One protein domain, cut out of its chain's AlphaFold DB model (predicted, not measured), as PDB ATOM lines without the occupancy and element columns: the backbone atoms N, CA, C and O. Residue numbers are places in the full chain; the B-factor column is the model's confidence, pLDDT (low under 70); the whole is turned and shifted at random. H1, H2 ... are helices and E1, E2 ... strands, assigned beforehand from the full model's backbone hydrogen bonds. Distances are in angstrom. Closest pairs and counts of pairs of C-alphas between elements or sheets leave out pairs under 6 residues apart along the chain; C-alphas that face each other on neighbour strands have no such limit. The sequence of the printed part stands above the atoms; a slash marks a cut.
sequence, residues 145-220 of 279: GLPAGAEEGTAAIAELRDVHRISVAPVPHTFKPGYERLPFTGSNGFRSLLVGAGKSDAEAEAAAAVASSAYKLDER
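AT A GLANCE: This is residues 145 to 220 of the 279 residues of an uncharacterized protein of Phycicoccus sp. Soil802 (UniProt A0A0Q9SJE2). Three helices make the body, with the longest, H3, in the middle and H1 and H2 on different sides of it, both running opposite ways to H3. Beyond the end of H3, a small strand patch forms where E1 has two short stretches paired with it, residues 146 to 147 and residues 171 to 172, both antiparallel to it. The printed part has 76 residues, with three named helices and one named strand in the order H1, E1, H2, H3, and its class is mostly helix. E1 pairs with no named strand. The whole is compact, with a radius of gyration of the C-alphas of 11.7 A, and elongated, spanning 35 by 23 by 16 A.

HOW THE PARTS SIT: Start at residues 146 to 147, which pair antiparallel with residues 179 to 180 of E1, residues 179 to 181. H1, residues 151 to 162, comes next, and it is apart from E1. Further on, look at residues 171 to 172, which pair antiparallel with residues 180 to 181 of E1. H2, residues 187 to 196, is apart from both H1 and E1. H3, residues 201 to 215, touches H2, and their closest C-alphas, those of Arg 191 and Ala 204, are 5.0 A apart. These two helices form a helical hairpin, running opposite ways at a steep tilt of 36 degrees, only just past shallow. H3 also touches H1, with the C-alphas of Gly 153 and Ala 214 closest at 6.3 A. H1 and H3 run opposite ways at a shallow tilt of 17 degrees. The closest C-alphas of E1 and H3, those of Arg 181 and Tyr 215, are 6.2 A apart. In H1, H2 and H3, every O i to N i+4 pair is within hydrogen-bond range.

IN THESE COORDINATES: Find C-alpha 151 at (34.187, 32.771, 44.763); from there H1 runs 16.1 A to C-alpha 162. E1 begins at C-alpha 179, at (26.768, 23.197, 40.041), and covers three residues. H2 runs 14.0 A from Ser 187 to Gly 196. H3, the longest helix, runs 20.5 A from Asp 201 to C-alpha 215 at (36.966, 22.723, 39.177).

THE WHOLE: The two C-alphas farthest apart, those of Pro 177 and Ser 200, are 35.4 A from each other, while those of Gly 145 and Arg 220, the first and last printed, are 9.4 A apart. The link from H1 to E1 is long, with 16 residues, 163 to 178; the links from E1 to H2 and from H2 to H3 are tight. The printed part has no cut. The mean pLDDT of the printed part of this model is 95.9, and no printed residue is under 70.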
ATOM      1  N   GLY A 145      33.107  19.663  40.179       95.50
ATOM      2  CA  GLY A 145      32.691  21.014  39.819       95.50
ATOM      3  C   GLY A 145      32.623  21.947  41.026       95.50
ATOM      4  O   GLY A 145      33.144  21.650  42.099       95.50
ATOM      5  N   LEU A 146      31.948  23.082  40.851       97.62
ATOM      6  CA  LEU A 146      31.721  24.071  41.907       97.62
ATOM      7  C   LEU A 146      30.248  24.484  41.950       97.62
ATOM      8  O   LEU A 146      29.600  24.489  40.904       97.62
ATOM      9  N   PRO A 147      29.698  24.868  43.115       97.88
ATOM     10  CA  PRO A 147      28.414  25.554  43.162       97.88
ATOM     11  C   PRO A 147      28.432  26.788  42.253       97.88
ATOM     12  O   PRO A 147      29.420  27.527  42.226       97.88
ATOM     13  N   ALA A 148      27.342  27.019  41.523       96.12
ATOM     14  CA  ALA A 148      27.246  28.159  40.619       96.12
ATOM     15  C   ALA A 148      27.500  29.479  41.371       96.12
ATOM     16  O   ALA A 148      26.908  29.735  42.423       96.12
ATOM     17  N   GLY A 149      28.391  30.315  40.833       93.38
ATOM     18  CA  GLY A 149      28.764  31.594  41.448       93.38
ATOM     19  C   GLY A 149      29.713  31.504  42.652       93.38
ATOM     20  O   GLY A 149      29.871  32.498  43.360       93.38
ATOM     21  N   ALA A 150      30.355  30.358  42.901       96.50
ATOM     22  CA  ALA A 150      31.383  30.246  43.935       96.50
ATOM     23  C   ALA A 150      32.546  31.241  43.713       96.50
ATOM     24  O   ALA A 150      33.020  31.441  42.587       96.50
ATOM     25  N   GLU A 151      33.049  31.836  44.801       96.81
ATOM     26  CA  GLU A 151      34.187  32.771  44.763       96.81
ATOM     27  C   GLU A 151      35.450  32.112  44.193       96.81
ATOM     28  O   GLU A 151      36.154  32.723  43.392       96.81
ATOM     29  N   GLU A 152      35.691  30.842  44.539       96.06
ATOM     30  CA  GLU A 152      36.799  30.034  44.015       96.06
ATOM     31  C   GLU A 152      36.763  29.937  42.484       96.06
ATOM     32  O   GLU A 152      37.769  30.182  41.820       96.06
ATOM     33  N   GLY A 153      35.585  29.668  41.911       95.62
ATOM     34  CA  GLY A 153      35.404  29.622  40.461       95.62
ATOM     35  C   GLY A 153      35.646  30.989  39.822       95.62
ATOM     36  O   GLY A 153      36.357  31.100  38.826       95.62
ATOM     37  N   THR A 154      35.132  32.055  40.442       96.12
ATOM     38  CA  THR A 154      35.337  33.433  39.966       96.12
ATOM     39  C   THR A 154      36.822  33.809  39.940       96.12
ATOM     40  O   THR A 154      37.295  34.385  38.956       96.12
ATOM     41  N   ALA A 155      37.569  33.452  40.989       97.38
ATOM     42  CA  ALA A 155      39.007  33.680  41.076       97.38
ATOM     43  C   ALA A 155      39.777  32.873  40.019       97.38
ATOM     44  O   ALA A 155      40.601  33.443  39.303       97.38
ATOM     45  N   ALA A 156      39.458  31.586  39.850       97.31
ATOM     46  CA  ALA A 156      40.115  30.720  38.873       97.31
ATOM     47  C   ALA A 156      39.894  31.189  37.424       97.31
ATOM     48  O   ALA A 156      40.830  31.233  36.627       97.31
ATOM     49  N   ILE A 157      38.671  31.601  37.074       97.75
ATOM     50  CA  ILE A 157      38.369  32.159  35.747       97.75
ATOM     51  C   ILE A 157      39.107  33.483  35.519       97.75
ATOM     52  O   ILE A 157      39.605  33.729  34.417       97.75
ATOM     53  N   ALA A 158      39.211  34.334  36.546       97.56
ATOM     54  CA  ALA A 158      39.992  35.562  36.457       97.56
ATOM     55  C   ALA A 158      41.484  35.270  36.239       97.56
ATOM     56  O   ALA A 158      42.092  35.877  35.365       97.56
ATOM     57  N   GLU A 159      42.056  34.300  36.951       97.94
ATOM     58  CA  GLU A 159      43.452  33.891  36.783       97.94
ATOM     59  C   GLU A 159      43.726  33.324  35.383       97.94
ATOM     60  O   GLU A 159      44.648  33.778  34.696       97.94
ATOM     61  N   LEU A 160      42.889  32.396  34.906       97.44
ATOM     62  CA  LEU A 160      42.997  31.844  33.553       97.44
ATOM     63  C   LEU A 160      42.977  32.955  32.493       97.44
ATOM     64  O   LEU A 160      43.798  32.952  31.572       97.44
ATOM     65  N   ARG A 161      42.105  33.953  32.653       97.62
ATOM     66  CA  ARG A 161      42.000  35.090  31.734       97.62
ATOM     67  C   ARG A 161      43.179  36.058  31.844       97.62
ATOM     68  O   ARG A 161      43.749  36.451  30.824       97.62
ATOM     69  N   ASP A 162      43.530  36.476  33.053       97.62
ATOM     70  CA  ASP A 162      44.404  37.628  33.285       97.62
ATOM     71  C   ASP A 162      45.887  37.233  33.290       97.62
ATOM     72  O   ASP A 162      46.722  37.982  32.772       97.62
ATOM     73  N   VAL A 163      46.203  36.036  33.796       96.50
ATOM     74  CA  VAL A 163      47.562  35.479  33.855       96.50
ATOM     75  C   VAL A 163      47.836  34.614  32.629       96.50
ATOM     76  O   VAL A 163      48.781  34.878  31.884       96.50
ATOM     77  N   HIS A 164      46.984  33.618  32.363       95.75
ATOM     78  CA  HIS A 164      47.241  32.633  31.304       95.75
ATOM     79  C   HIS A 164      46.741  33.055  29.916       95.75
ATOM     80  O   HIS A 164      47.122  32.440  28.913       95.75
ATOM     81  N   ARG A 165      45.956  34.142  29.834       95.69
ATOM     82  CA  ARG A 165      45.340  34.656  28.594       95.69
ATOM     83  C   ARG A 165      44.414  33.638  27.927       95.69
ATOM     84  O   ARG A 165      44.366  33.546  26.704       95.69
ATOM     85  N   ILE A 166      43.686  32.876  28.739       94.81
ATOM     86  CA  ILE A 166      42.729  31.856  28.313       94.81
ATOM     87  C   ILE A 166      41.335  32.311  28.719       94.81
ATOM     88  O   ILE A 166      41.033  32.476  29.897       94.81
ATOM     89  N   SER A 167      40.472  32.505  27.726       93.25
ATOM     90  CA  SER A 167      39.064  32.806  27.960       93.25
ATOM     91  C   SER A 167      38.273  31.506  27.975       93.25
ATOM     92  O   SER A 167      38.072  30.892  26.931       93.25
ATOM     93  N   VAL A 168      37.809  31.107  29.154       92.94
ATOM     94  CA  VAL A 168      36.881  29.989  29.333       92.94
ATOM     95  C   VAL A 168      35.702  30.450  30.182       92.94
ATOM     96  O   VAL A 168      35.870  31.237  31.111       92.94
ATOM     97  N   ALA A 169      34.509  29.977  29.836       94.44
ATOM     98  CA  ALA A 169      33.306  30.164  30.628       94.44
ATOM     99  C   ALA A 169      32.902  28.814  31.242       94.44
ATOM    100  O   ALA A 169      32.842  27.824  30.505       94.44
ATOM    101  N   PRO A 170      32.631  28.750  32.556       96.38
ATOM    102  CA  PRO A 170      31.981  27.594  33.155       96.38
ATOM    103  C   PRO A 170      30.615  27.353  32.513       96.38
ATOM    104  O   PRO A 170      29.941  28.288  32.077       96.38
ATOM    105  N   VAL A 171      30.206  26.091  32.470       97.06
ATOM    106  CA  VAL A 171      28.897  25.662  31.978       97.06
ATOM    107  C   VAL A 171      28.120  24.976  33.099       97.06
ATOM    108  O   VAL A 171      28.741  24.364  33.977       97.06
ATOM    109  N   PRO A 172      26.774  25.023  33.078       97.81
ATOM    110  CA  PRO A 172      25.962  24.251  34.008       97.81
ATOM    111  C   PRO A 172      26.339  22.769  33.981       97.81
ATOM    112  O   PRO A 172      26.546  22.174  32.920       97.81
ATOM    113  N   HIS A 173      26.422  22.155  35.156       97.44
ATOM    114  CA  HIS A 173      26.784  20.754  35.265       97.44
ATOM    115  C   HIS A 173      25.604  19.860  34.859       97.44
ATOM    116  O   HIS A 173      24.615  19.750  35.583       97.44
ATOM    117  N   THR A 174      25.748  19.148  33.736       96.62
ATOM    118  CA  THR A 174      24.708  18.305  33.117       96.62
ATOM    119  C   THR A 174      24.013  17.359  34.106       96.62
ATOM    120  O   THR A 174      22.792  17.253  34.097       96.62
ATOM    121  N   PHE A 175      24.777  16.710  34.993       97.19
ATOM    122  CA  PHE A 175      24.258  15.715  35.947       97.19
ATOM    123  C   PHE A 175      24.122  16.203  37.400       97.19
ATOM    124  O   PHE A 175      23.755  15.418  38.270       97.19
ATOM    125  N   LYS A 176      24.429  17.475  37.693       96.94
ATOM    126  CA  LYS A 176      24.518  17.988  39.072       96.94
ATOM    127  C   LYS A 176      23.894  19.387  39.158       96.94
ATOM    128  O   LYS A 176      24.600  20.389  39.062       96.94
ATOM    129  N   PRO A 177      22.558  19.484  39.292       96.62
ATOM    130  CA  PRO A 177      21.858  20.766  39.297       96.62
ATOM    131  C   PRO A 177      22.401  21.739  40.352       96.62
ATOM    132  O   PRO A 177      22.671  21.354  41.487       96.62
ATOM    133  N   GLY A 178      22.545  23.012  39.975       97.62
ATOM    134  CA  GLY A 178      23.103  24.061  40.841       97.62
ATOM    135  C   GLY A 178      24.635  24.104  40.897       97.62
ATOM    136  O   GLY A 178      25.183  24.993  41.546       97.62
ATOM    137  N   TYR A 179      25.317  23.187  40.210       98.19
ATOM    138  CA  TYR A 179      26.768  23.197  40.041       98.19
ATOM    139  C   TYR A 179      27.146  23.593  38.613       98.19
ATOM    140  O   TYR A 179      26.361  23.457  37.671       98.19
ATOM    141  N   GLU A 180      28.379  24.053  38.460       97.62
ATOM    142  CA  GLU A 180      29.037  24.379  37.204       97.62
ATOM    143  C   GLU A 180      30.341  23.586  37.079       97.62
ATOM    144  O   GLU A 180      30.984  23.222  38.069       97.62
ATOM    145  N   ARG A 181      30.746  23.336  35.838       96.81
ATOM    146  CA  ARG A 181      32.024  22.711  35.481       96.81
ATOM    147  C   ARG A 181      32.674  23.478  34.341       96.81
ATOM    148  O   ARG A 181      32.010  24.258  33.658       96.81
ATOM    149  N   LEU A 182      33.951  23.225  34.077       96.38
ATOM    150  CA  LEU A 182      34.536  23.689  32.819       96.38
ATOM    151  C   LEU A 182      34.116  22.764  31.665       96.38
ATOM    152  O   LEU A 182      33.984  21.551  31.862       96.38
ATOM    153  N   PRO A 183      33.918  23.307  30.451       95.44
ATOM    154  CA  PRO A 183      33.531  22.540  29.274       95.44
ATOM    155  C   PRO A 183      34.748  21.822  28.678       95.44
ATOM    156  O   PRO A 183      35.151  22.084  27.548       95.44
ATOM    157  N   PHE A 184      35.342  20.903  29.438       95.06
ATOM    158  CA  PHE A 184      36.452  20.065  28.995       95.06
ATOM    159  C   PHE A 184      36.253  18.628  29.465       95.06
ATOM    160  O   PHE A 184      35.586  18.368  30.464       95.06
ATOM    161  N   THR A 185      36.858  17.689  28.747       93.69
ATOM    162  CA  THR A 185      36.797  16.258  29.070       93.69
ATOM    163  C   THR A 185      37.747  15.863  30.201       93.69
ATOM    164  O   THR A 185      37.609  14.788  30.764       93.69
ATOM    165  N   GLY A 186      38.687  16.731  30.566       95.62
ATOM    166  CA  GLY A 186      39.690  16.536  31.614       95.62
ATOM    167  C   GLY A 186      40.891  17.445  31.356       95.62
ATOM    168  O   GLY A 186      40.935  18.144  30.333       95.62
ATOM    169  N   SER A 187      41.889  17.435  32.239       94.81
ATOM    170  CA  SER A 187      43.081  18.278  32.072       94.81
ATOM    171  C   SER A 187      43.866  17.930  30.809       94.81
ATOM    172  O   SER A 187      44.349  18.824  30.122       94.81
ATOM    173  N   ASN A 188      43.941  16.652  30.429       92.00
ATOM    174  CA  ASN A 188      44.589  16.208  29.187       92.00
ATOM    175  C   ASN A 188      43.967  16.849  27.939       92.00
ATOM    176  O   ASN A 188      44.691  17.326  27.061       92.00
ATOM    177  N   GLY A 189      42.632  16.874  27.875       90.12
ATOM    178  CA  GLY A 189      41.892  17.494  26.778       90.12
ATOM    179  C   GLY A 189      42.122  19.001  26.738       90.12
ATOM    180  O   GLY A 189      42.414  19.559  25.682       90.12
ATOM    181  N   PHE A 190      42.088  19.649  27.905       94.31
ATOM    182  CA  PHE A 190      42.353  21.080  28.020       94.31
ATOM    183  C   PHE A 190      43.790  21.446  27.611       94.31
ATOM    184  O   PHE A 190      43.981  22.349  26.802       94.31
ATOM    185  N   ARG A 191      44.803  20.701  28.074       94.94
ATOM    186  CA  ARG A 191      46.208  20.904  27.679       94.94
ATOM    187  C   ARG A 191      46.402  20.744  26.176       94.94
ATOM    188  O   ARG A 191      46.978  21.623  25.544       94.94
ATOM    189  N   SER A 192      45.868  19.666  25.602       91.56
ATOM    190  CA  SER A 192      45.946  19.403  24.157       91.56
ATOM    191  C   SER A 192      45.338  20.542  23.336       91.56
ATOM    192  O   SER A 192      45.919  20.959  22.335       91.56
ATOM    193  N   LEU A 193      44.204  21.092  23.786       91.56
ATOM    194  CA  LEU A 193      43.567  22.248  23.155       91.56
ATOM    195  C   LEU A 193      44.470  23.490  23.193       91.56
ATOM    196  O   LEU A 193      44.606  24.181  22.187       91.56
ATOM    197  N   LEU A 194      45.108  23.767  24.334       94.69
ATOM    198  CA  LEU A 194      45.995  24.922  24.498       94.69
ATOM    199  C   LEU A 194      47.264  24.806  23.652       94.69
ATOM    200  O   LEU A 194      47.642  25.773  22.988       94.69
ATOM    201  N   VAL A 195      47.893  23.628  23.634       95.25
ATOM    202  CA  VAL A 195      49.063  23.357  22.787       95.25
ATOM    203  C   VAL A 195      48.695  23.505  21.310       95.25
ATOM    204  O   VAL A 195      49.396  24.184  20.562       95.25
ATOM    205  N   GLY A 196      47.539  22.971  20.895       92.19
ATOM    206  CA  GLY A 196      47.008  23.163  19.543       92.19
ATOM    207  C   GLY A 196      46.729  24.630  19.190       92.19
ATOM    208  O   GLY A 196      46.854  25.019  18.030       92.19
ATOM    209  N   ALA A 197      46.420  25.464  20.186       92.50
ATOM    210  CA  ALA A 197      46.257  26.911  20.045       92.50
ATOM    211  C   ALA A 197      47.586  27.700  20.101       92.50
ATOM    212  O   ALA A 197      47.569  28.932  20.072       92.50
ATOM    213  N   GLY A 198      48.734  27.017  20.170       95.19
ATOM    214  CA  GLY A 198      50.066  27.622  20.124       95.19
ATOM    215  C   GLY A 198      50.680  27.965  21.483       95.19
ATOM    216  O   GLY A 198      51.700  28.652  21.520       95.19
ATOM    217  N   LYS A 199      50.092  27.510  22.599       95.44
ATOM    218  CA  LYS A 199      50.728  27.598  23.923       95.44
ATOM    219  C   LYS A 199      51.863  26.585  24.034       95.44
ATOM    220  O   LYS A 199      51.787  25.493  23.476       95.44
ATOM    221  N   SER A 200      52.902  26.928  24.787       97.00
ATOM    222  CA  SER A 200      53.920  25.948  25.173       97.00
ATOM    223  C   SER A 200      53.353  24.918  26.156       97.00
ATOM    224  O   SER A 200      52.405  25.209  26.888       97.00
ATOM    225  N   ASP A 201      53.974  23.738  26.231       96.75
ATOM    226  CA  ASP A 201      53.570  22.688  27.178       96.75
ATOM    227  C   ASP A 201      53.554  23.196  28.628       96.75
ATOM    228  O   ASP A 201      52.634  22.899  29.381       96.75
ATOM    229  N   ALA A 202      54.531  24.027  29.010       97.19
ATOM    230  CA  ALA A 202      54.608  24.603  30.352       97.19
ATOM    231  C   ALA A 202      53.459  25.582  30.649       97.19
ATOM    232  O   ALA A 202      52.917  25.586  31.754       97.19
ATOM    233  N   GLU A 203      53.062  26.407  29.674       96.56
ATOM    234  CA  GLU A 203      51.903  27.295  29.826       96.56
ATOM    235  C   GLU A 203      50.594  26.506  29.903       96.56
ATOM    236  O   GLU A 203      49.722  26.848  30.704       96.56
ATOM    237  N   ALA A 204      50.458  25.465  29.074       97.12
ATOM    238  CA  ALA A 204      49.297  24.587  29.073       97.12
ATOM    239  C   ALA A 204      49.168  23.835  30.405       97.12
ATOM    240  O   ALA A 204      48.075  23.766  30.963       97.12
ATOM    241  N   GLU A 205      50.282  23.337  30.944       97.38
ATOM    242  CA  GLU A 205      50.335  22.669  32.245       97.38
ATOM    243  C   GLU A 205      49.911  23.601  33.377       97.38
ATOM    244  O   GLU A 205      49.061  23.248  34.191       97.38
ATOM    245  N   ALA A 206      50.459  24.819  33.410       97.69
ATOM    246  CA  ALA A 206      50.142  25.781  34.456       97.69
ATOM    247  C   ALA A 206      48.655  26.175  34.435       97.69
ATOM    248  O   ALA A 206      48.005  26.186  35.478       97.69
ATOM    249  N   ALA A 207      48.086  26.415  33.249       97.31
ATOM    250  CA  ALA A 207      46.658  26.690  33.115       97.31
ATOM    251  C   ALA A 207      45.792  25.487  33.523       97.31
ATOM    252  O   ALA A 207      44.769  25.652  34.191       97.31
ATOM    253  N   ALA A 208      46.190  24.271  33.142       97.00
ATOM    254  CA  ALA A 208      45.479  23.059  33.526       97.00
ATOM    255  C   ALA A 208      45.522  22.816  35.036       97.00
ATOM    256  O   ALA A 208      44.517  22.389  35.596       97.00
ATOM    257  N   ALA A 209      46.617  23.164  35.713       97.62
ATOM    258  CA  ALA A 209      46.704  23.091  37.167       97.62
ATOM    259  C   ALA A 209      45.697  24.029  37.856       97.62
ATOM    260  O   ALA A 209      45.033  23.603  38.799       97.62
ATOM    261  N   VAL A 210      45.520  25.261  37.361       97.62
ATOM    262  CA  VAL A 210      44.488  26.190  37.868       97.62
ATOM    263  C   VAL A 210      43.091  25.595  37.677       97.62
ATOM    264  O   VAL A 210      42.304  25.518  38.623       97.62
ATOM    265  N   ALA A 211      42.800  25.106  36.468       95.94
ATOM    266  CA  ALA A 211      41.522  24.483  36.135       95.94
ATOM    267  C   ALA A 211      41.224  23.253  37.014       95.94
ATOM    268  O   ALA A 211      40.149  23.166  37.610       95.94
ATOM    269  N   SER A 212      42.172  22.320  37.132       96.56
ATOM    270  CA  SER A 212      42.021  21.106  37.939       96.56
ATOM    271  C   SER A 212      41.963  21.405  39.434       96.56
ATOM    272  O   SER A 212      41.221  20.734  40.143       96.56
ATOM    273  N   SER A 213      42.678  22.421  39.928       96.62
ATOM    274  CA  SER A 213      42.632  22.788  41.345       96.62
ATOM    275  C   SER A 213      41.249  23.289  41.759       96.62
ATOM    276  O   SER A 213      40.701  22.777  42.736       96.62
ATOM    277  N   ALA A 214      40.669  24.207  40.978       96.00
ATOM    278  CA  ALA A 214      39.392  24.840  41.300       96.00
ATOM    279  C   ALA A 214      38.177  23.976  40.928       96.00
ATOM    280  O   ALA A 214      37.284  23.763  41.738       96.00
ATOM    281  N   TYR A 215      38.135  23.449  39.700       96.75
ATOM    282  CA  TYR A 215      36.966  22.723  39.177       96.75
ATOM    283  C   TYR A 215      37.087  21.203  39.266       96.75
ATOM    284  O   TYR A 215      36.160  20.498  38.864       96.75
ATOM    285  N   LYS A 216      38.211  20.689  39.780       96.38
ATOM    286  CA  LYS A 216      38.446  19.251  39.960       96.38
ATOM    287  C   LYS A 216      38.275  18.459  38.659       96.38
ATOM    288  O   LYS A 216      37.636  17.414  38.641       96.38
ATOM    289  N   LEU A 217      38.841  18.970  37.557       93.19
ATOM    290  CA  LEU A 217      38.657  18.434  36.193       93.19
ATOM    291  C   LEU A 217      38.941  16.935  36.053       93.19
ATOM    292  O   LEU A 217      38.354  16.289  35.189       93.19
ATOM    293  N   ASP A 218      39.854  16.411  36.866       95.06
ATOM    294  CA  ASP A 218      40.285  15.015  36.814       95.06
ATOM    295  C   ASP A 218      39.711  14.170  37.963       95.06
ATOM    296  O   ASP A 218      39.924  12.961  38.002       95.06
ATOM    297  N   GLU A 219      38.962  14.779  38.890       95.75
ATOM    298  CA  GLU A 219      38.292  14.063  39.979       95.75
ATOM    299  C   GLU A 219      36.845  13.769  39.576       95.75
ATOM    300  O   GLU A 219      35.959  14.625  39.649       95.75
ATOM    301  N   ARG A 220      36.615  12.532  39.131       95.06
ATOM    302  CA  ARG A 220      35.293  12.027  38.759       95.06
ATOM    303  C   ARG A 220      34.419  11.825  40.004       95.06
ATOM    304  O   ARG A 220      34.799  11.106  40.925       95.06
TER     305      ARG A 220